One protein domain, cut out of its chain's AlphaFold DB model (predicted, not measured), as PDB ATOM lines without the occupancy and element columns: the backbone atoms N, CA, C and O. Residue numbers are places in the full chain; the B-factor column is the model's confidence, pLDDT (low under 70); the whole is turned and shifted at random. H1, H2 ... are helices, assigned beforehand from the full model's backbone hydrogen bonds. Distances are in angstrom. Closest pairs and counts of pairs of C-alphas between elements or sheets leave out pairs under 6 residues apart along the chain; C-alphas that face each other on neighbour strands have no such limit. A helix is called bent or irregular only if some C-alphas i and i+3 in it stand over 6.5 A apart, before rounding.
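AT A GLANCE: This is residues 2 to 161 of the 174 residues of an uncharacterized protein of Chloroflexi bacterium (UniProt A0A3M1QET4). What does this model look like? It is an elongated, all-helix model in two parts: the three long helices H1, H3 and H4 lie side by side as a slab with H3 in the middle, and beyond one end of the slab comes a loose head of the shorter helices H2, H7, H8 and H9 with H10. The short H5 and H6 lead from the end of H4 back to the head, and few contacts join the two parts. What is it made of, and how large is it? The printed part has 160 residues with ten named helices, H1 to H10 in chain order, and no named strand. It is loose, with a radius of gyration of the C-alphas of 18.9 A, and spans 67 by 37 by 24 A.

IN THESE COORDINATES: Where does the first helix lie? H1, residues 2 to 23, runs 31.5 A from C-alpha 2 at (-11.896, 32.287, -8.650) to C-alpha 23. What follows it up to residue 92? H2 is residues 28 to 34. H3, residues 46 to 69, measures 33.1 A, has a kink of 25 degrees near residue 63 and is only just irregular, with C-alphas 64 and 67 at 6.55 A. H4, residues 73 to 92, measures 28.8 A and starts at C-alpha 73 at (-3.486, 46.829, -15.312); it is neither bent nor irregular, but only just: C-alphas 78 and 81 are 6.2 A apart. Which helices come after that? H5 is residues 94 to 99, H6 residues 101 to 104 and H7 residues 109 to 117. H8, residues 120 to 132, measures 19.1 A, and H9 is residues 135 to 143. H10, residues 145 to 161, runs 24.6 A to C-alpha 161 at (33.658, 9.621, 17.490).

HOW THE PARTS SIT: How do the long helices stand? H1 touches H3, closest at the C-alphas of Ser 11 and Ala 53, 5.0 A, opposite ways at a tilt of 38 degrees, only just steep. H3 and H4 form a helical hairpin, at a shallow tilt of 15 degrees, with the C-alphas of Gly 55 and Gly 80 closest at 4.0 A. H1 and H4 are apart. What touches H8? H2 touches it at a steep tilt of 43 degrees, closest at the C-alphas of Leu 31 and Ala 127, 5.0 A. H10 touches it with residues 152 to 159 alone, closest at the C-alphas of Glu 122 and Val 156, 6.3 A. H9 and H10 touch only at the corner, with the C-alphas of Tyr 141 and Phe 148 closest at 4.6 A. Where are the remaining helices? H7 is close to but not clearly touching H1, at the C-alphas of Ile 22 and Arg 109, 7.8 A. H5 is close to but not clearly touching H6, at the C-alphas of Val 97 and Phe 104, 5.9 A; H4 and H5 meet only through their link. What do the helix backbones show? Every O i to N i+4 pair is within hydrogen-bond range in H1, H5, H7, H8, H9 and H10. The count is 18 of 20 in H3, 14 of 16 in H4 and 1 of 3 in H2, which has 3 of 4 O i to N i+3 pairs within range; H6 is too short for an O i to N i+4 pair.

THE WHOLE: How far does it reach? The two C-alphas farthest apart are those of Asn 70 and Val 161, 67.1 A. Is it unbroken, and how long are the links? The printed part has no cut. The link from H2 to H3, 11 residues, is long, and the other links are tight. Where is the confidence low? The mean pLDDT of the printed part is 83.3, and residues 37 to 42, 95 to 106 and 160 to 161 are under 70.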
ATOM      1  N   LEU A   2     -12.325  33.357  -9.571       89.31
ATOM      2  CA  LEU A   2     -11.896  32.287  -8.650       89.31
ATOM      3  C   LEU A   2     -10.476  31.750  -8.934       89.31
ATOM      4  O   LEU A   2      -9.668  31.638  -8.021       89.31
ATOM      5  N   PHE A   3     -10.131  31.523 -10.204       89.31
ATOM      6  CA  PHE A   3      -8.779  31.108 -10.610       89.31
ATOM      7  C   PHE A   3      -7.674  32.104 -10.202       89.31
ATOM      8  O   PHE A   3      -6.631  31.699  -9.697       89.31
ATOM      9  N   ILE A   4      -7.919  33.409 -10.363       87.19
ATOM     10  CA  ILE A   4      -6.955  34.469 -10.022       87.19
ATOM     11  C   ILE A   4      -6.750  34.526  -8.506       87.19
ATOM     12  O   ILE A   4      -5.624  34.670  -8.041       87.19
ATOM     13  N   ILE A   5      -7.826  34.348  -7.736       89.38
ATOM     14  CA  ILE A   5      -7.766  34.282  -6.272       89.38
ATOM     15  C   ILE A   5      -6.935  33.073  -5.824       89.38
ATOM     16  O   ILE A   5      -6.072  33.219  -4.963       89.38
ATOM     17  N   ILE A   6      -7.124  31.900  -6.439       91.88
ATOM     18  CA  ILE A   6      -6.306  30.712  -6.145       91.88
ATOM     19  C   ILE A   6      -4.828  30.971  -6.464       91.88
ATOM     20  O   ILE A   6      -3.966  30.649  -5.648       91.88
ATOM     21  N   MET A   7      -4.521  31.583  -7.613       89.62
ATOM     22  CA  MET A   7      -3.146  31.953  -7.967       89.62
ATOM     23  C   MET A   7      -2.532  32.954  -6.981       89.62
ATOM     24  O   MET A   7      -1.368  32.806  -6.602       89.62
ATOM     25  N   LEU A   8      -3.304  33.942  -6.523       90.81
ATOM     26  CA  LEU A   8      -2.857  34.917  -5.531       90.81
ATOM     27  C   LEU A   8      -2.557  34.241  -4.191       90.81
ATOM     28  O   LEU A   8      -1.477  34.421  -3.640       90.81
ATOM     29  N   ILE A   9      -3.476  33.414  -3.693       92.88
ATOM     30  CA  ILE A   9      -3.285  32.686  -2.434       92.88
ATOM     31  C   ILE A   9      -2.080  31.747  -2.548       92.88
ATOM     32  O   ILE A   9      -1.219  31.740  -1.672       92.88
ATOM     33  N   GLY A  10      -1.974  30.989  -3.642       91.00
ATOM     34  CA  GLY A  10      -0.864  30.066  -3.869       91.00
ATOM     35  C   GLY A  10       0.490  30.774  -3.916       91.00
ATOM     36  O   GLY A  10       1.435  30.350  -3.248       91.00
ATOM     37  N   SER A  11       0.584  31.883  -4.652       89.50
ATOM     38  CA  SER A  11       1.819  32.672  -4.734       89.50
ATOM     39  C   SER A  11       2.175  33.336  -3.401       89.50
ATOM     40  O   SER A  11       3.347  33.329  -3.024       89.50
ATOM     41  N   LEU A  12       1.186  33.792  -2.627       91.44
ATOM     42  CA  LEU A  12       1.393  34.331  -1.282       91.44
ATOM     43  C   LEU A  12       1.923  33.263  -0.319       91.44
ATOM     44  O   LEU A  12       2.884  33.510   0.404       91.44
ATOM     45  N   VAL A  13       1.363  32.052  -0.353       92.38
ATOM     46  CA  VAL A  13       1.844  30.922   0.458       92.38
ATOM     47  C   VAL A  13       3.292  30.575   0.108       92.38
ATOM     48  O   VAL A  13       4.111  30.389   1.008       92.38
ATOM     49  N   VAL A  14       3.638  30.513  -1.182       89.81
ATOM     50  CA  VAL A  14       5.016  30.243  -1.625       89.81
ATOM     51  C   VAL A  14       5.964  31.366  -1.205       89.81
ATOM     52  O   VAL A  14       7.066  31.082  -0.728       89.81
ATOM     53  N   PHE A  15       5.539  32.622  -1.327       89.75
ATOM     54  CA  PHE A  15       6.323  33.784  -0.919       89.75
ATOM     55  C   PHE A  15       6.606  33.763   0.587       89.75
ATOM     56  O   PHE A  15       7.767  33.803   0.995       89.75
ATOM     57  N   VAL A  16       5.567  33.596   1.410       90.56
ATOM     58  CA  VAL A  16       5.685  33.516   2.873       90.56
ATOM     59  C   VAL A  16       6.551  32.329   3.281       90.56
ATOM     60  O   VAL A  16       7.482  32.494   4.065       90.56
ATOM     61  N   ARG A  17       6.318  31.140   2.708       89.38
ATOM     62  CA  ARG A  17       7.144  29.950   2.962       89.38
ATOM     63  C   ARG A  17       8.617  30.227   2.671       89.38
ATOM     64  O   ARG A  17       9.469  29.873   3.479       89.38
ATOM     65  N   THR A  18       8.922  30.839   1.530       86.19
ATOM     66  CA  THR A  18      10.306  31.116   1.126       86.19
ATOM     67  C   THR A  18      10.942  32.178   2.022       86.19
ATOM     68  O   THR A  18      12.084  32.009   2.442       86.19
ATOM     69  N   GLY A  19      10.187  33.207   2.419       86.88
ATOM     70  CA  GLY A  19      10.621  34.196   3.408       86.88
ATOM     71  C   GLY A  19      10.943  33.574   4.771       86.88
ATOM     72  O   GLY A  19      12.010  33.834   5.323       86.88
ATOM     73  N   LEU A  20      10.087  32.681   5.277       87.50
ATOM     74  CA  LEU A  20      10.329  31.957   6.532       87.50
ATOM     75  C   LEU A  20      11.584  31.078   6.467       87.50
ATOM     76  O   LEU A  20      12.319  30.980   7.450       87.50
ATOM     77  N   ILE A  21      11.852  30.458   5.314       86.88
ATOM     78  CA  ILE A  21      13.083  29.691   5.096       86.88
ATOM     79  C   ILE A  21      14.305  30.618   5.138       86.88
ATOM     80  O   ILE A  21      15.284  30.305   5.813       86.88
ATOM     81  N   ILE A  22      14.253  31.775   4.471       85.69
ATOM     82  CA  ILE A  22      15.368  32.735   4.428       85.69
ATOM     83  C   ILE A  22      15.669  33.316   5.809       85.69
ATOM     84  O   ILE A  22      16.830  33.397   6.203       85.69
ATOM     85  N   MET A  23      14.632  33.660   6.572       85.25
ATOM     86  CA  MET A  23      14.778  34.127   7.953       85.25
ATOM     87  C   MET A  23      15.270  33.026   8.905       85.25
ATOM     88  O   MET A  23      15.698  33.318  10.017       85.25
ATOM     89  N   GLY A  24      15.221  31.760   8.483       82.31
ATOM     90  CA  GLY A  24      15.616  30.612   9.292       82.31
ATOM     91  C   GLY A  24      14.515  30.080  10.204       82.31
ATOM     92  O   GLY A  24      14.754  29.096  10.891       82.31
ATOM     93  N   PHE A  25      13.306  30.642  10.175       85.75
ATOM     94  CA  PHE A  25      12.163  30.149  10.952       85.75
ATOM     95  C   PHE A  25      11.576  28.839  10.420       85.75
ATOM     96  O   PHE A  25      10.792  28.193  11.109       85.75
ATOM     97  N   TYR A  26      11.930  28.430   9.200       84.62
ATOM     98  CA  TYR A  26      11.404  27.210   8.599       84.62
ATOM     99  C   TYR A  26      12.496  26.414   7.877       84.62
ATOM    100  O   TYR A  26      12.671  26.530   6.668       84.62
ATOM    101  N   LYS A  27      13.246  25.593   8.625       85.31
ATOM    102  CA  LYS A  27      14.415  24.842   8.118       85.31
ATOM    103  C   LYS A  27      14.064  23.446   7.586       85.31
ATOM    104  O   LYS A  27      14.756  22.892   6.735       85.31
ATOM    105  N   GLU A  28      12.935  22.899   8.035       84.94
ATOM    106  CA  GLU A  28      12.451  21.556   7.698       84.94
ATOM    107  C   GLU A  28      12.403  21.202   6.196       84.94
ATOM    108  O   GLU A  28      12.862  20.113   5.850       84.94
ATOM    109  N   PRO A  29      11.892  22.049   5.278       83.25
ATOM    110  CA  PRO A  29      11.817  21.673   3.866       83.25
ATOM    111  C   PRO A  29      13.192  21.509   3.212       83.25
ATOM    112  O   PRO A  29      13.306  20.747   2.257       83.25
ATOM    113  N   ILE A  30      14.212  22.210   3.713       84.31
ATOM    114  CA  ILE A  30      15.581  22.078   3.218       84.31
ATOM    115  C   ILE A  30      16.203  20.785   3.733       84.31
ATOM    116  O   ILE A  30      16.750  20.020   2.946       84.31
ATOM    117  N   LEU A  31      16.077  20.512   5.035       84.75
ATOM    118  CA  LEU A  31      16.673  19.322   5.648       84.75
ATOM    119  C   LEU A  31      16.095  18.032   5.054       84.75
ATOM    120  O   LEU A  31      16.845  17.118   4.738       84.75
ATOM    121  N   ARG A  32      14.790  17.996   4.757       84.06
ATOM    122  CA  ARG A  32      14.176  16.894   3.989       84.06
ATOM    123  C   ARG A  32      14.762  16.717   2.588       84.06
ATOM    124  O   ARG A  32      14.696  15.630   2.028       84.06
ATOM    125  N   GLY A  33      15.299  17.783   1.996       81.19
ATOM    126  CA  GLY A  33      15.990  17.712   0.713       81.19
ATOM    127  C   GLY A  33      17.222  16.814   0.789       81.19
ATOM    128  O   GLY A  33      17.406  15.975  -0.089       81.19
ATOM    129  N   PHE A  34      18.017  16.927   1.855       81.56
ATOM    130  CA  PHE A  34      19.267  16.172   2.007       81.56
ATOM    131  C   PHE A  34      19.080  14.678   2.273       81.56
ATOM    132  O   PHE A  34      20.025  13.921   2.078       81.56
ATOM    133  N   GLU A  35      17.884  14.238   2.663       77.19
ATOM    134  CA  GLU A  35      17.564  12.817   2.849       77.19
ATOM    135  C   GLU A  35      17.704  12.009   1.544       77.19
ATOM    136  O   GLU A  35      18.000  10.816   1.558       77.19
ATOM    137  N   ARG A  36      17.485  12.640   0.383       75.31
ATOM    138  CA  ARG A  36      17.448  11.927  -0.899       75.31
ATOM    139  C   ARG A  36      18.854  11.578  -1.394       75.31
ATOM    140  O   ARG A  36      19.681  12.458  -1.638       75.31
ATOM    141  N   TYR A  37      19.089  10.290  -1.657       58.47
ATOM    142  CA  TYR A  37      20.267   9.807  -2.384       58.47
ATOM    143  C   TYR A  37      20.159  10.176  -3.872       58.47
ATOM    144  O   TYR A  37      19.553   9.461  -4.664       58.47
ATOM    145  N   GLY A  38      20.725  11.325  -4.247       60.75
ATOM    146  CA  GLY A  38      20.884  11.762  -5.637       60.75
ATOM    147  C   GLY A  38      22.350  12.002  -5.994       60.75
ATOM    148  O   GLY A  38      23.161  12.299  -5.112       60.75
ATOM    149  N   ALA A  39      22.686  11.878  -7.284       56.66
ATOM    150  CA  ALA A  39      24.017  12.204  -7.805       56.66
ATOM    151  C   ALA A  39      24.380  13.673  -7.509       56.66
ATOM    152  O   ALA A  39      25.470  13.948  -7.008       56.66
ATOM    153  N   GLU A  40      23.418  14.582  -7.685       61.62
ATOM    154  CA  GLU A  40      23.529  16.006  -7.356       61.62
ATOM    155  C   GLU A  40      23.025  16.307  -5.936       61.62
ATOM    156  O   GLU A  40      22.006  15.769  -5.495       61.62
ATOM    157  N   GLU A  41      23.706  17.205  -5.219       61.69
ATOM    158  CA  GLU A  41      23.169  17.746  -3.970       61.69
ATOM    159  C   GLU A  41      22.008  18.714  -4.256       61.69
ATOM    160  O   GLU A  41      22.129  19.603  -5.109       61.69
ATOM    161  N   PRO A  42      20.867  18.583  -3.554       66.44
ATOM    162  CA  PRO A  42      19.751  19.498  -3.716       66.44
ATOM    163  C   PRO A  42      20.105  20.849  -3.092       66.44
ATOM    164  O   PRO A  42      19.825  21.115  -1.927       66.44
ATOM    165  N   LEU A  43      20.731  21.713  -3.886       70.62
ATOM    166  CA  LEU A  43      21.005  23.090  -3.501       70.62
ATOM    167  C   LEU A  43      19.705  23.877  -3.423       70.62
ATOM    168  O   LEU A  43      18.952  23.969  -4.401       70.62
ATOM    169  N   PHE A  44      19.458  24.459  -2.254       72.56
ATOM    170  CA  PHE A  44      18.336  25.355  -2.064       72.56
ATOM    171  C   PHE A  44      18.666  26.725  -2.656       72.56
ATOM    172  O   PHE A  44      19.435  27.490  -2.081       72.56
ATOM    173  N   PHE A  45      18.063  27.036  -3.804       76.62
ATOM    174  CA  PHE A  45      18.220  28.325  -4.468       76.62
ATOM    175  C   PHE A  45      16.911  29.129  -4.361       76.62
ATOM    176  O   PHE A  45      15.994  28.905  -5.154       76.62
ATOM    177  N   PRO A  46      16.774  30.031  -3.366       79.69
ATOM    178  CA  PRO A  46      15.507  30.714  -3.094       79.69
ATOM    179  C   PRO A  46      15.159  31.800  -4.116       79.69
ATOM    180  O   PRO A  46      13.984  32.129  -4.269       79.69
ATOM    181  N   LEU A  47      16.156  32.368  -4.804       82.50
ATOM    182  CA  LEU A  47      15.980  33.540  -5.665       82.50
ATOM    183  C   LEU A  47      14.980  33.314  -6.811       82.50
ATOM    184  O   LEU A  47      14.038  34.101  -6.906       82.50
ATOM    185  N   PRO A  48      15.075  32.250  -7.634       84.69
ATOM    186  CA  PRO A  48      14.096  32.008  -8.690       84.69
ATOM    187  C   PRO A  48      12.694  31.837  -8.125       84.69
ATOM    188  O   PRO A  48      11.745  32.411  -8.645       84.69
ATOM    189  N   THR A  49      12.555  31.082  -7.031       86.44
ATOM    190  CA  THR A  49      11.256  30.852  -6.392       86.44
ATOM    191  C   THR A  49      10.640  32.153  -5.888       86.44
ATOM    192  O   THR A  49       9.445  32.363  -6.086       86.44
ATOM    193  N   LEU A  50      11.441  33.045  -5.297       88.00
ATOM    194  CA  LEU A  50      10.985  34.374  -4.897       88.00
ATOM    195  C   LEU A  50      10.561  35.213  -6.097       88.00
ATOM    196  O   LEU A  50       9.486  35.791  -6.050       88.00
ATOM    197  N   LEU A  51      11.364  35.256  -7.160       89.06
ATOM    198  CA  LEU A  51      11.077  36.031  -8.371       89.06
ATOM    199  C   LEU A  51       9.791  35.570  -9.066       89.06
ATOM    200  O   LEU A  51       8.961  36.388  -9.462       89.06
ATOM    201  N   PHE A  52       9.581  34.256  -9.157       89.31
ATOM    202  CA  PHE A  52       8.328  33.689  -9.647       89.31
ATOM    203  C   PHE A  52       7.147  34.057  -8.745       89.31
ATOM    204  O   PHE A  52       6.096  34.464  -9.245       89.31
ATOM    205  N   ALA A  53       7.303  33.924  -7.424       89.44
ATOM    206  CA  ALA A  53       6.241  34.231  -6.472       89.44
ATOM    207  C   ALA A  53       5.874  35.723  -6.487       89.44
ATOM    208  O   ALA A  53       4.693  36.048  -6.562       89.44
ATOM    209  N   THR A  54       6.859  36.626  -6.488       90.31
ATOM    210  CA  THR A  54       6.625  38.074  -6.556       90.31
ATOM    211  C   THR A  54       6.009  38.471  -7.887       90.31
ATOM    212  O   THR A  54       4.992  39.156  -7.889       90.31
ATOM    213  N   GLY A  55       6.536  37.991  -9.016       90.19
ATOM    214  CA  GLY A  55       5.968  38.295 -10.329       90.19
ATOM    215  C   GLY A  55       4.514  37.828 -10.468       90.19
ATOM    216  O   GLY A  55       3.660  38.577 -10.941       90.19
ATOM    217  N   THR A  56       4.196  36.634  -9.957       89.94
ATOM    218  CA  THR A  56       2.818  36.106  -9.940       89.94
ATOM    219  C   THR A  56       1.911  36.908  -9.001       89.94
ATOM    220  O   THR A  56       0.754  37.167  -9.340       89.94
ATOM    221  N   LEU A  57       2.420  37.356  -7.848       90.75
ATOM    222  CA  LEU A  57       1.690  38.235  -6.928       90.75
ATOM    223  C   LEU A  57       1.362  39.586  -7.571       90.75
ATOM    224  O   LEU A  57       0.228  40.048  -7.461       90.75
ATOM    225  N   PHE A  58       2.310  40.204  -8.281       89.69
ATOM    226  CA  PHE A  58       2.083  41.471  -8.983       89.69
ATOM    227  C   PHE A  58       1.000  41.338 -10.056       89.69
ATOM    228  O   PHE A  58       0.064  42.134 -10.076       89.69
ATOM    229  N   ILE A  59       1.069  40.303 -10.900       89.75
ATOM    230  CA  ILE A  59       0.068  40.082 -11.958       89.75
ATOM    231  C   ILE A  59      -1.306  39.795 -11.347       89.75
ATOM    232  O   ILE A  59      -2.293  40.430 -11.714       89.75
ATOM    233  N   SER A  60      -1.382  38.871 -10.386       89.19
ATOM    234  CA  SER A  60      -2.660  38.475  -9.781       89.19
ATOM    235  C   SER A  60      -3.322  39.612  -8.992       89.19
ATOM    236  O   SER A  60      -4.527  39.822  -9.136       89.19
ATOM    237  N   SER A  61      -2.555  40.393  -8.225       87.00
ATOM    238  CA  SER A  61      -3.071  41.578  -7.523       87.00
ATOM    239  C   SER A  61      -3.520  42.669  -8.495       87.00
ATOM    240  O   SER A  61      -4.618  43.200  -8.342       87.00
ATOM    241  N   GLY A  62      -2.745  42.949  -9.546       86.31
ATOM    242  CA  GLY A  62      -3.114  43.923 -10.572       86.31
ATOM    243  C   GLY A  62      -4.393  43.562 -11.323       86.31
ATOM    244  O   GLY A  62      -5.237  44.425 -11.551       86.31
ATOM    245  N   MET A  63      -4.581  42.281 -11.656       85.50
ATOM    246  CA  MET A  63      -5.802  41.803 -12.315       85.50
ATOM    247  C   MET A  63      -7.039  41.879 -11.411       85.50
ATOM    248  O   MET A  63      -8.139  42.087 -11.919       85.50
ATOM    249  N   LEU A  64      -6.881  41.729 -10.091       86.19
ATOM    250  CA  LEU A  64      -7.983  41.896  -9.137       86.19
ATOM    251  C   LEU A  64      -8.307  43.368  -8.874       86.19
ATOM    252  O   LEU A  64      -9.479  43.708  -8.756       86.19
ATOM    253  N   LEU A  65      -7.298  44.240  -8.810       85.06
ATOM    254  CA  LEU A  65      -7.477  45.672  -8.544       85.06
ATOM    255  C   LEU A  65      -7.978  46.462  -9.760       85.06
ATOM    256  O   LEU A  65      -8.629  47.491  -9.579       85.06
ATOM    257  N   PHE A  66      -7.722  45.978 -10.982       83.12
ATOM    258  CA  PHE A  66      -8.204  46.587 -12.227       83.12
ATOM    259  C   PHE A  66      -9.715  46.897 -12.203       83.12
ATOM    260  O   PHE A  66     -10.065  48.066 -12.345       83.12
ATOM    261  N   PRO A  67     -10.620  45.928 -11.955       81.94
ATOM    262  CA  PRO A  67     -12.060  46.199 -11.914       81.94
ATOM    263  C   PRO A  67     -12.521  46.997 -10.682       81.94
ATOM    264  O   PRO A  67     -13.628  47.524 -10.696       81.94
ATOM    265  N   LEU A  68     -11.721  47.062  -9.611       82.06
ATOM    266  CA  LEU A  68     -12.096  47.716  -8.349       82.06
ATOM    267  C   LEU A  68     -11.789  49.218  -8.344       82.06
ATOM    268  O   LEU A  68     -12.578  50.003  -7.831       82.06
ATOM    269  N   ILE A  69     -10.626  49.611  -8.870       84.38
ATOM    270  CA  ILE A  69     -10.081  50.975  -8.724       84.38
ATOM    271  C   ILE A  69      -9.722  51.576 -10.099       84.38
ATOM    272  O   ILE A  69      -9.142  52.653 -10.175       84.38
ATOM    273  N   ASN A  70     -10.039  50.893 -11.211       77.75
ATOM    274  CA  ASN A  70      -9.550  51.236 -12.557       77.75
ATOM    275  C   ASN A  70      -8.024  51.408 -12.593       77.75
ATOM    276  O   ASN A  70      -7.482  52.231 -13.332       77.75
ATOM    277  N   TRP A  71      -7.319  50.631 -11.765       73.00
ATOM    278  CA  TRP A  71      -5.866  50.650 -11.734       73.00
ATOM    279  C   TRP A  71      -5.338  50.281 -13.123       73.00
ATOM    280  O   TRP A  71      -5.832  49.310 -13.695       73.00
ATOM    281  N   PRO A  72      -4.336  50.981 -13.681       74.62
ATOM    282  CA  PRO A  72      -3.782  50.636 -14.983       74.62
ATOM    283  C   PRO A  72      -3.146  49.244 -14.917       74.62
ATOM    284  O   PRO A  72      -2.005  49.072 -14.481       74.62
ATOM    285  N   GLY A  73      -3.897  48.232 -15.361       72.19
ATOM    286  CA  GLY A  73      -3.486  46.829 -15.312       72.19
ATOM    287  C   GLY A  73      -2.140  46.596 -15.995       72.19
ATOM    288  O   GLY A  73      -1.370  45.748 -15.553       72.19
ATOM    289  N   GLY A  74      -1.802  47.418 -16.997       79.12
ATOM    290  CA  GLY A  74      -0.508  47.408 -17.682       79.12
ATOM    291  C   GLY A  74       0.704  47.545 -16.754       79.12
ATOM    292  O   GLY A  74       1.723  46.920 -17.026       79.12
ATOM    293  N   ILE A  75       0.594  48.260 -15.625       83.44
ATOM    294  CA  ILE A  75       1.694  48.387 -14.651       83.44
ATOM    295  C   ILE A  75       2.017  47.028 -14.014       83.44
ATOM    296  O   ILE A  75       3.181  46.661 -13.877       83.44
ATOM    297  N   ALA A  76       0.998  46.242 -13.666       84.69
ATOM    298  CA  ALA A  76       1.196  44.930 -13.057       84.69
ATOM    299  C   ALA A  76       1.873  43.938 -14.013       84.69
ATOM    300  O   ALA A  76       2.742  43.173 -13.596       84.69
ATOM    301  N   TRP A  77       1.527  43.989 -15.303       84.44
ATOM    302  CA  TRP A  77       2.188  43.193 -16.339       84.44
ATOM    303  C   TRP A  77       3.622  43.655 -16.596       84.44
ATOM    304  O   TRP A  77       4.513  42.811 -16.712       84.44
ATOM    305  N   LEU A  78       3.852  44.974 -16.626       87.69
ATOM    306  CA  LEU A  78       5.165  45.583 -16.841       87.69
ATOM    307  C   LEU A  78       6.183  45.128 -15.791       87.69
ATOM    308  O   LEU A  78       7.318  44.845 -16.145       87.69
ATOM    309  N   PHE A  79       5.788  45.039 -14.520       86.94
ATOM    310  CA  PHE A  79       6.685  44.590 -13.451       86.94
ATOM    311  C   PHE A  79       6.655  43.073 -13.240       86.94
ATOM    312  O   PHE A  79       7.685  42.467 -12.951       86.94
ATOM    313  N   GLY A  80       5.498  42.433 -13.408       87.94
ATOM    314  CA  GLY A  80       5.336  41.008 -13.135       87.94
ATOM    315  C   GLY A  80       6.004  40.091 -14.160       87.94
ATOM    316  O   GLY A  80       6.667  39.128 -13.772       87.94
ATOM    317  N   LEU A  81       5.878  40.386 -15.461       89.62
ATOM    318  CA  LEU A  81       6.445  39.536 -16.516       89.62
ATOM    319  C   LEU A  81       7.981  39.497 -16.503       89.62
ATOM    320  O   LEU A  81       8.522  38.390 -16.561       89.62
ATOM    321  N   PRO A  82       8.708  40.626 -16.362       92.00
ATOM    322  CA  PRO A  82      10.163  40.588 -16.266       92.00
ATOM    323  C   PRO A  82      10.658  39.798 -15.058       92.00
ATOM    324  O   PRO A  82      11.651  39.089 -15.174       92.00
ATOM    325  N   LEU A  83       9.960  39.861 -13.915       90.12
ATOM    326  CA  LEU A  83      10.323  39.090 -12.721       90.12
ATOM    327  C   LEU A  83      10.189  37.581 -12.952       90.12
ATOM    328  O   LEU A  83      11.101  36.824 -12.624       90.12
ATOM    329  N   ILE A  84       9.086  37.144 -13.567       90.38
ATOM    330  CA  ILE A  84       8.876  35.735 -13.934       90.38
ATOM    331  C   ILE A  84       9.937  35.285 -14.943       90.38
ATOM    332  O   ILE A  84      10.521  34.212 -14.790       90.38
ATOM    333  N   TRP A  85      10.217  36.112 -15.951       91.12
ATOM    334  CA  TRP A  85      11.207  35.810 -16.978       91.12
ATOM    335  C   TRP A  85      12.626  35.713 -16.401       91.12
ATOM    336  O   TRP A  85      13.350  34.765 -16.698       91.12
ATOM    337  N   LEU A  86      12.998  36.628 -15.506       88.75
ATOM    338  CA  LEU A  86      14.279  36.605 -14.801       88.75
ATOM    339  C   LEU A  86      14.388  35.377 -13.887       88.75
ATOM    340  O   LEU A  86      15.425  34.713 -13.872       88.75
ATOM    341  N   GLY A  87      13.306  35.011 -13.190       86.38
ATOM    342  CA  GLY A  87      13.230  33.772 -12.411       86.38
ATOM    343  C   GLY A  87      13.421  32.519 -13.271       86.38
ATOM    344  O   GLY A  87      14.158  31.610 -12.881       86.38
ATOM    345  N   TYR A  88      12.822  32.482 -14.463       87.50
ATOM    346  CA  TYR A  88      13.009  31.398 -15.430       87.50
ATOM    347  C   TYR A  88      14.454  31.328 -15.931       87.50
ATOM    348  O   TYR A  88      15.074  30.268 -15.868       87.50
ATOM    349  N   PHE A  89      15.022  32.465 -16.333       87.44
ATOM    350  CA  PHE A  89      16.402  32.558 -16.801       87.44
ATOM    351  C   PHE A  89      17.412  32.092 -15.742       87.44
ATOM    352  O   PHE A  89      18.331  31.333 -16.046       87.44
ATOM    353  N   MET A  90      17.219  32.489 -14.480       82.81
ATOM    354  CA  MET A  90      18.057  32.033 -13.366       82.81
ATOM    355  C   MET A  90      17.925  30.531 -13.099       82.81
ATOM    356  O   MET A  90      18.904  29.888 -12.726       82.81
ATOM    357  N   ARG A  91      16.726  29.963 -13.272       81.81
ATOM    358  CA  ARG A  91      16.502  28.523 -13.103       81.81
ATOM    359  C   ARG A  91      17.191  27.712 -14.196       81.81
ATOM    360  O   ARG A  91      17.770  26.677 -13.884       81.81
ATOM    361  N   GLU A  92      17.140  28.182 -15.438       83.38
ATOM    362  CA  GLU A  92      17.796  27.525 -16.572       83.38
ATOM    363  C   GLU A  92      19.321  27.556 -16.416       83.38
ATOM    364  O   GLU A  92      20.010  26.560 -16.619       83.38
ATOM    365  N   ARG A  93      19.862  28.678 -15.930       81.31
ATOM    366  CA  ARG A  93      21.295  28.832 -15.655       81.31
ATOM    367  C   ARG A  93      21.716  28.360 -14.264       81.31
ATOM    368  O   ARG A  93      22.656  28.903 -13.688       81.31
ATOM    369  N   ARG A  94      21.073  27.316 -13.728       71.06
ATOM    370  CA  ARG A  94      21.409  26.737 -12.411       71.06
ATOM    371  C   ARG A  94      22.880  26.317 -12.302       71.06
ATOM    372  O   ARG A  94      23.425  26.352 -11.206       71.06
ATOM    373  N   GLN A  95      23.530  25.973 -13.413       68.00
ATOM    374  CA  GLN A  95      24.965  25.663 -13.437       68.00
ATOM    375  C   GLN A  95      25.835  26.847 -12.980       68.00
ATOM    376  O   GLN A  95      26.746  26.644 -12.194       68.00
ATOM    377  N   LEU A  96      25.467  28.095 -13.295       66.44
ATOM    378  CA  LEU A  96      26.206  29.272 -12.807       66.44
ATOM    379  C   LEU A  96      26.157  29.422 -11.276       66.44
ATOM    380  O   LEU A  96      27.051  30.015 -10.676       66.44
ATOM    381  N   VAL A  97      25.113  28.890 -10.634       64.56
ATOM    382  CA  VAL A  97      24.987  28.860  -9.167       64.56
ATOM    383  C   VAL A  97      25.925  27.817  -8.559       64.56
ATOM    384  O   VAL A  97      26.433  28.030  -7.459       64.56
ATOM    385  N   LEU A  98      26.162  26.710  -9.270       65.75
ATOM    386  CA  LEU A  98      27.145  25.692  -8.893       65.75
ATOM    387  C   LEU A  98      28.577  26.207  -9.049       65.75
ATOM    388  O   LEU A  98      29.418  25.875  -8.220       65.75
ATOM    389  N   ASP A  99      28.828  27.034 -10.066       68.12
ATOM    390  CA  ASP A  99      30.153  27.600 -10.345       68.12
ATOM    391  C   ASP A  99      30.542  28.706  -9.345       68.12
ATOM    392  O   ASP A  99      31.711  28.847  -8.990       68.12
ATOM    393  N   TYR A 100      29.560  29.467  -8.838       67.75
ATOM    394  CA  TYR A 100      29.772  30.555  -7.868       67.75
ATOM    395  C   TYR A 100      28.932  30.389  -6.587       67.75
ATOM    396  O   TYR A 100      28.114  31.259  -6.250       67.75
ATOM    397  N   PRO A 101      29.152  29.310  -5.813       65.00
ATOM    398  CA  PRO A 101      28.348  28.991  -4.638       65.00
ATOM    399  C   PRO A 101      28.445  30.081  -3.565       65.00
ATOM    400  O   PRO A 101      27.457  30.391  -2.910       65.00
ATOM    401  N   GLN A 102      29.600  30.733  -3.427       66.44
ATOM    402  CA  GLN A 102      29.831  31.769  -2.416       66.44
ATOM    403  C   GLN A 102      28.885  32.968  -2.569       66.44
ATOM    404  O   GLN A 102      28.382  33.488  -1.579       66.44
ATOM    405  N   ILE A 103      28.583  33.386  -3.799       65.00
ATOM    406  CA  ILE A 103      27.743  34.566  -4.056       65.00
ATOM    407  C   ILE A 103      26.262  34.193  -3.947       65.00
ATOM    408  O   ILE A 103      25.474  34.898  -3.314       65.00
ATOM    409  N   PHE A 104      25.878  33.062  -4.543       65.25
ATOM    410  CA  PHE A 104      24.474  32.675  -4.676       65.25
ATOM    411  C   PHE A 104      23.920  31.882  -3.482       65.25
ATOM    412  O   PHE A 104      22.708  31.906  -3.269       65.25
ATOM    413  N   LEU A 105      24.770  31.223  -2.682       66.44
ATOM    414  CA  LEU A 105      24.376  30.491  -1.466       66.44
ATOM    415  C   LEU A 105      24.602  31.286  -0.176       66.44
ATOM    416  O   LEU A 105      24.197  30.818   0.882       66.44
ATOM    417  N   SER A 106      25.169  32.498  -0.243       63.84
ATOM    418  CA  SER A 106      25.291  33.415   0.910       63.84
ATOM    419  C   SER A 106      23.946  33.706   1.603       63.84
ATOM    420  O   SER A 106      23.901  34.105   2.769       63.84
ATOM    421  N   TYR A 107      22.829  33.501   0.898       70.44
ATOM    422  CA  TYR A 107      21.475  33.646   1.420       70.44
ATOM    423  C   TYR A 107      20.697  32.339   1.220       70.44
ATOM    424  O   TYR A 107      20.504  31.939   0.070       70.44
ATOM    425  N   PRO A 108      20.184  31.686   2.285       78.19
ATOM    426  CA  PRO A 108      20.113  32.119   3.693       78.19
ATOM    427  C   PRO A 108      21.417  31.943   4.496       78.19
ATOM    428  O   PRO A 108      22.065  30.908   4.389       78.19
ATOM    429  N   ARG A 109      21.740  32.872   5.414       82.62
ATOM    430  CA  ARG A 109      22.964  32.796   6.251       82.62
ATOM    431  C   ARG A 109      23.099  31.493   7.041       82.62
ATOM    432  O   ARG A 109      24.167  30.900   7.064       82.62
ATOM    433  N   TRP A 110      22.006  31.025   7.650       87.50
ATOM    434  CA  TRP A 110      22.004  29.770   8.413       87.50
ATOM    435  C   TRP A 110      22.274  28.546   7.523       87.50
ATOM    436  O   TRP A 110      22.771  27.532   7.987       87.50
ATOM    437  N   TYR A 111      21.913  28.617   6.244       85.62
ATOM    438  CA  TYR A 111      22.158  27.535   5.301       85.62
ATOM    439  C   TYR A 111      23.621  27.537   4.862       85.62
ATOM    440  O   TYR A 111      24.252  26.487   4.853       85.62
ATOM    441  N   TYR A 112      24.166  28.719   4.562       84.56
ATOM    442  CA  TYR A 112      25.583  28.891   4.252       84.56
ATOM    443  C   TYR A 112      26.477  28.380   5.391       84.56
ATOM    444  O   TYR A 112      27.345  27.549   5.163       84.56
ATOM    445  N   GLU A 113      26.193  28.796   6.626       86.75
ATOM    446  CA  GLU A 113      26.946  28.385   7.817       86.75
ATOM    447  C   GLU A 113      26.850  26.870   8.074       86.75
ATOM    448  O   GLU A 113      27.817  26.260   8.519       86.75
ATOM    449  N   LEU A 114      25.724  26.231   7.733       87.00
ATOM    450  CA  LEU A 114      25.614  24.771   7.765       87.00
ATOM    451  C   LEU A 114      26.524  24.121   6.714       87.00
ATOM    452  O   LEU A 114      27.215  23.161   7.031       87.00
ATOM    453  N   PHE A 115      26.537  24.633   5.482       84.25
ATOM    454  CA  PHE A 115      27.378  24.108   4.399       84.25
ATOM    455  C   PHE A 115      28.870  24.274   4.659       84.25
ATOM    456  O   PHE A 115      29.638  23.383   4.324       84.25
ATOM    457  N   GLU A 116      29.268  25.400   5.241       83.56
ATOM    458  CA  GLU A 116      30.667  25.695   5.552       83.56
ATOM    459  C   GLU A 116      31.216  24.792   6.665       83.56
ATOM    460  O   GLU A 116      32.398  24.466   6.666       83.56
ATOM    461  N   ARG A 117      30.359  24.366   7.600       82.94
ATOM    462  CA  ARG A 117      30.755  23.572   8.773       82.94
ATOM    463  C   ARG A 117      30.663  22.067   8.596       82.94
ATOM    464  O   ARG A 117      31.146  21.355   9.466       82.94
ATOM    465  N   THR A 118      29.975  21.596   7.562       85.25
ATOM    466  CA  THR A 118      29.627  20.179   7.454       85.25
ATOM    467  C   THR A 118      29.974  19.603   6.102       85.25
ATOM    468  O   THR A 118      29.870  20.273   5.074       85.25
ATOM    469  N   ASP A 119      30.294  18.317   6.093       84.44
ATOM    470  CA  ASP A 119      30.468  17.551   4.867       84.44
ATOM    471  C   ASP A 119      29.140  17.014   4.319       84.44
ATOM    472  O   ASP A 119      28.091  17.006   4.970       84.44
ATOM    473  N   ARG A 120      29.174  16.507   3.081       80.38
ATOM    474  CA  ARG A 120      28.008  15.892   2.424       80.38
ATOM    475  C   ARG A 120      27.379  14.778   3.262       80.38
ATOM    476  O   ARG A 120      26.153  14.673   3.327       80.38
ATOM    477  N   TYR A 121      28.208  13.921   3.857       81.69
ATOM    478  CA  TYR A 121      27.748  12.804   4.685       81.69
ATOM    479  C   TYR A 121      27.130  13.295   5.995       81.69
ATOM    480  O   TYR A 121      26.044  12.850   6.364       81.69
ATOM    481  N   GLU A 122      27.747  14.286   6.632       85.31
ATOM    482  CA  GLU A 122      27.242  14.899   7.858       85.31
ATOM    483  C   GLU A 122      25.899  15.595   7.630       85.31
ATOM    484  O   GLU A 122      24.958  15.365   8.385       85.31
ATOM    485  N   ARG A 123      25.735  16.357   6.536       87.88
ATOM    486  CA  ARG A 123      24.442  16.976   6.176       87.88
ATOM    487  C   ARG A 123      23.317  15.957   6.033       87.88
ATOM    488  O   ARG A 123      22.184  16.228   6.436       87.88
ATOM    489  N   ARG A 124      23.613  14.785   5.469       85.94
ATOM    490  CA  ARG A 124      22.648  13.681   5.352       85.94
ATOM    491  C   ARG A 124      22.297  13.115   6.717       85.94
ATOM    492  O   ARG A 124      21.119  12.946   7.015       85.94
ATOM    493  N   TYR A 125      23.299  12.864   7.553       86.06
ATOM    494  CA  TYR A 125      23.084  12.370   8.908       86.06
ATOM    495  C   TYR A 125      22.251  13.354   9.743       86.06
ATOM    496  O   TYR A 125      21.252  12.964  10.347       86.06
ATOM    497  N   ILE A 126      22.564  14.650   9.666       89.94
ATOM    498  CA  ILE A 126      21.780  15.736  10.267       89.94
ATOM    499  C   ILE A 126      20.335  15.704   9.766       89.94
ATOM    500  O   ILE A 126      19.408  15.809  10.563       89.94
ATOM    501  N   ALA A 127      20.108  15.534   8.463       89.25
ATOM    502  CA  ALA A 127      18.760  15.445   7.911       89.25
ATOM    503  C   ALA A 127      17.976  14.236   8.435       89.25
ATOM    504  O   ALA A 127      16.810  14.386   8.810       89.25
ATOM    505  N   TYR A 128      18.614  13.068   8.531       88.56
ATOM    506  CA  TYR A 128      18.006  11.891   9.146       88.56
ATOM    507  C   TYR A 128      17.664  12.147  10.615       88.56
ATOM    508  O   TYR A 128      16.513  11.978  11.015       88.56
ATOM    509  N   MET A 129      18.611  12.640  11.413       89.31
ATOM    510  CA  MET A 129      18.382  12.933  12.832       89.31
ATOM    511  C   MET A 129      17.318  14.012  13.048       89.31
ATOM    512  O   MET A 129      16.510  13.921  13.973       89.31
ATOM    513  N   TRP A 130      17.239  14.997  12.154       90.56
ATOM    514  CA  TRP A 130      16.197  16.018  12.187       90.56
ATOM    515  C   TRP A 130      14.794  15.425  12.028       90.56
ATOM    516  O   TRP A 130      13.856  15.850  12.705       90.56
ATOM    517  N   LEU A 131      14.632  14.441  11.141       86.56
ATOM    518  CA  LEU A 131      13.346  13.785  10.888       86.56
ATOM    519  C   LEU A 131      12.856  12.964  12.082       86.56
ATOM    520  O   LEU A 131      11.652  12.930  12.347       86.56
ATOM    521  N   TRP A 132      13.786  12.367  12.824       89.19
ATOM    522  CA  TRP A 132      13.506  11.611  14.046       89.19
ATOM    523  C   TRP A 132      13.152  12.502  15.243       89.19
ATOM    524  O   TRP A 132      12.556  12.045  16.219       89.19
ATOM    525  N   LEU A 133      13.463  13.794  15.167       91.00
ATOM    526  CA  LEU A 133      13.274  14.720  16.267       91.00
ATOM    527  C   LEU A 133      11.774  14.995  16.549       91.00
ATOM    528  O   LEU A 133      10.997  15.306  15.625       91.00
ATOM    529  N   PRO A 134      11.341  14.981  17.829       93.31
ATOM    530  CA  PRO A 134       9.991  15.370  18.218       93.31
ATOM    531  C   PRO A 134       9.588  16.740  17.662       93.31
ATOM    532  O   PRO A 134      10.360  17.700  17.696       93.31
ATOM    533  N   ARG A 135       8.332  16.867  17.207       88.38
ATOM    534  CA  ARG A 135       7.809  18.104  16.584       88.38
ATOM    535  C   ARG A 135       8.023  19.353  17.450       88.38
ATOM    536  O   ARG A 135       8.315  20.417  16.916       88.38
ATOM    537  N   LYS A 136       7.921  19.217  18.778       90.00
ATOM    538  CA  LYS A 136       8.148  20.316  19.733       90.00
ATOM    539  C   LYS A 136       9.586  20.842  19.681       90.00
ATOM    540  O   LYS A 136       9.783  22.049  19.614       90.00
ATOM    541  N   LEU A 137      10.576  19.950  19.648       88.62
ATOM    542  CA  LEU A 137      11.987  20.340  19.571       88.62
ATOM    543  C   LEU A 137      12.321  20.965  18.213       88.62
ATOM    544  O   LEU A 137      13.016  21.974  18.156       88.62
ATOM    545  N   ARG A 138      11.734  20.448  17.124       89.62
ATOM    546  CA  ARG A 138      11.902  21.046  15.790       89.62
ATOM    547  C   ARG A 138      11.414  22.486  15.733       89.62
ATOM    548  O   ARG A 138      12.068  23.314  15.111       89.62
ATOM    549  N   LEU A 139      10.295  22.804  16.387       88.00
ATOM    550  CA  LEU A 139       9.791  24.180  16.473       88.00
ATOM    551  C   LEU A 139      10.774  25.102  17.205       88.00
ATOM    552  O   LEU A 139      11.024  26.211  16.738       88.00
ATOM    553  N   ILE A 140      11.378  24.629  18.298       89.00
ATOM    554  CA  ILE A 140      12.367  25.396  19.068       89.00
ATOM    555  C   ILE A 140      13.616  25.676  18.216       89.00
ATOM    556  O   ILE A 140      14.042  26.825  18.109       89.00
ATOM    557  N   TYR A 141      14.167  24.660  17.548       89.69
ATOM    558  CA  TYR A 141      15.350  24.813  16.687       89.69
ATOM    559  C   TYR A 141      15.064  25.607  15.405       89.69
ATOM    560  O   TYR A 141      15.914  26.343  14.898       89.69
ATOM    561  N   ASN A 142      13.843  25.527  14.881       88.25
ATOM    562  CA  ASN A 142      13.393  26.415  13.815       88.25
ATOM    563  C   ASN A 142      13.399  27.879  14.287       88.25
ATOM    564  O   ASN A 142      13.930  28.730  13.581       88.25
ATOM    565  N   GLY A 143      12.896  28.167  15.492       86.62
ATOM    566  CA  GLY A 143      12.852  29.520  16.056       86.62
ATOM    567  C   GLY A 143      14.206  30.099  16.475       86.62
ATOM    568  O   GLY A 143      14.396  31.311  16.410       86.62
ATOM    569  N   ASN A 144      15.155  29.256  16.888       90.44
ATOM    570  CA  ASN A 144      16.453  29.688  17.401       90.44
ATOM    571  C   ASN A 144      17.608  29.064  16.608       90.44
ATOM    572  O   ASN A 144      17.984  27.911  16.815       90.44
ATOM    573  N   THR A 145      18.210  29.863  15.725       88.50
ATOM    574  CA  THR A 145      19.343  29.447  14.885       88.50
ATOM    575  C   THR A 145      20.565  29.012  15.698       88.50
ATOM    576  O   THR A 145      21.228  28.062  15.306       88.50
ATOM    577  N   ARG A 146      20.839  29.622  16.860       89.69
ATOM    578  CA  ARG A 146      21.968  29.205  17.710       89.69
ATOM    579  C   ARG A 146      21.736  27.822  18.312       89.69
ATOM    580  O   ARG A 146      22.623  26.983  18.258       89.69
ATOM    581  N   ALA A 147      20.535  27.579  18.837       90.75
ATOM    582  CA  ALA A 147      20.169  26.271  19.386       90.75
ATOM    583  C   ALA A 147      20.168  25.181  18.302       90.75
ATOM    584  O   ALA A 147      20.581  24.054  18.558       90.75
ATOM    585  N   PHE A 148      19.750  25.529  17.079       92.06
ATOM    586  CA  PHE A 148      19.876  24.644  15.923       92.06
ATOM    587  C   PHE A 148      21.331  24.245  15.667       92.06
ATOM    588  O   PHE A 148      21.603  23.056  15.552       92.06
ATOM    589  N   PHE A 149      22.262  25.202  15.630       92.62
ATOM    590  CA  PHE A 149      23.673  24.887  15.403       92.62
ATOM    591  C   PHE A 149      24.312  24.109  16.547       92.62
ATOM    592  O   PHE A 149      25.030  23.162  16.280       92.62
ATOM    593  N   GLN A 150      23.971  24.406  17.802       92.06
ATOM    594  CA  GLN A 150      24.417  23.587  18.935       92.06
ATOM    595  C   GLN A 150      23.969  22.128  18.799       92.06
ATOM    596  O   GLN A 150      24.736  21.211  19.069       92.06
ATOM    597  N   TRP A 151      22.729  21.900  18.359       93.44
ATOM    598  CA  TRP A 151      22.241  20.552  18.080       93.44
ATOM    599  C   TRP A 151      22.967  19.908  16.889       93.44
ATOM    600  O   TRP A 151      23.322  18.737  16.972       93.44
ATOM    601  N   VAL A 152      23.228  20.662  15.815       92.12
ATOM    602  CA  VAL A 152      24.026  20.185  14.673       92.12
ATOM    603  C   VAL A 152      25.426  19.766  15.121       92.12
ATOM    604  O   VAL A 152      25.844  18.660  14.797       92.12
ATOM    605  N   ASP A 153      26.111  20.598  15.904       90.38
ATOM    606  CA  ASP A 153      27.464  20.324  16.391       90.38
ATOM    607  C   ASP A 153      27.487  19.038  17.235       90.38
ATOM    608  O   ASP A 153      28.349  18.187  17.040       90.38
ATOM    609  N   LEU A 154      26.490  18.833  18.108       90.44
ATOM    610  CA  LEU A 154      26.341  17.590  18.879       90.44
ATOM    611  C   LEU A 154      26.147  16.359  17.980       90.44
ATOM    612  O   LEU A 154      26.750  15.314  18.222       90.44
ATOM    613  N   VAL A 155      25.314  16.478  16.944       88.94
ATOM    614  CA  VAL A 155      25.055  15.400  15.979       88.94
ATOM    615  C   VAL A 155      26.327  15.055  15.201       88.94
ATOM    616  O   VAL A 155      26.670  13.879  15.079       88.94
ATOM    617  N   VAL A 156      27.069  16.058  14.732       87.12
ATOM    618  CA  VAL A 156      28.339  15.865  14.017       87.12
ATOM    619  C   VAL A 156      29.398  15.237  14.925       87.12
ATOM    620  O   VAL A 156      30.022  14.248  14.547       87.12
ATOM    621  N   MET A 157      29.559  15.739  16.154       83.75
ATOM    622  CA  MET A 157      30.485  15.167  17.138       83.75
ATOM    623  C   MET A 157      30.155  13.708  17.465       83.75
ATOM    624  O   MET A 157      31.061  12.894  17.604       83.75
ATOM    625  N   SER A 158      28.870  13.350  17.550       82.12
ATOM    626  CA  SER A 158      28.477  11.962  17.815       82.12
ATOM    627  C   SER A 158      28.883  10.999  16.693       82.12
ATOM    628  O   SER A 158      29.233   9.858  16.970       82.12
ATOM    629  N   ASN A 159      28.912  11.475  15.444       74.50
ATOM    630  CA  ASN A 159      29.299  10.682  14.279       74.50
ATOM    631  C   ASN A 159      30.828  10.588  14.106       74.50
ATOM    632  O   ASN A 159      31.357   9.547  13.725       74.50
ATOM    633  N   THR A 160      31.573  11.656  14.413       63.56
ATOM    634  CA  THR A 160      33.042  11.661  14.268       63.56
ATOM    635  C   THR A 160      33.755  10.789  15.305       63.56
ATOM    636  O   THR A 160      34.833  10.266  15.016       63.56
ATOM    637  N   VAL A 161      33.149  10.568  16.479       54.06
ATOM    638  CA  VAL A 161      33.658   9.621  17.490       54.06
ATOM    639  C   VAL A 161      33.680   8.187  16.951       54.06
ATOM    640  O   VAL A 161      34.635   7.460  17.223       54.06
TER     641      VAL A 161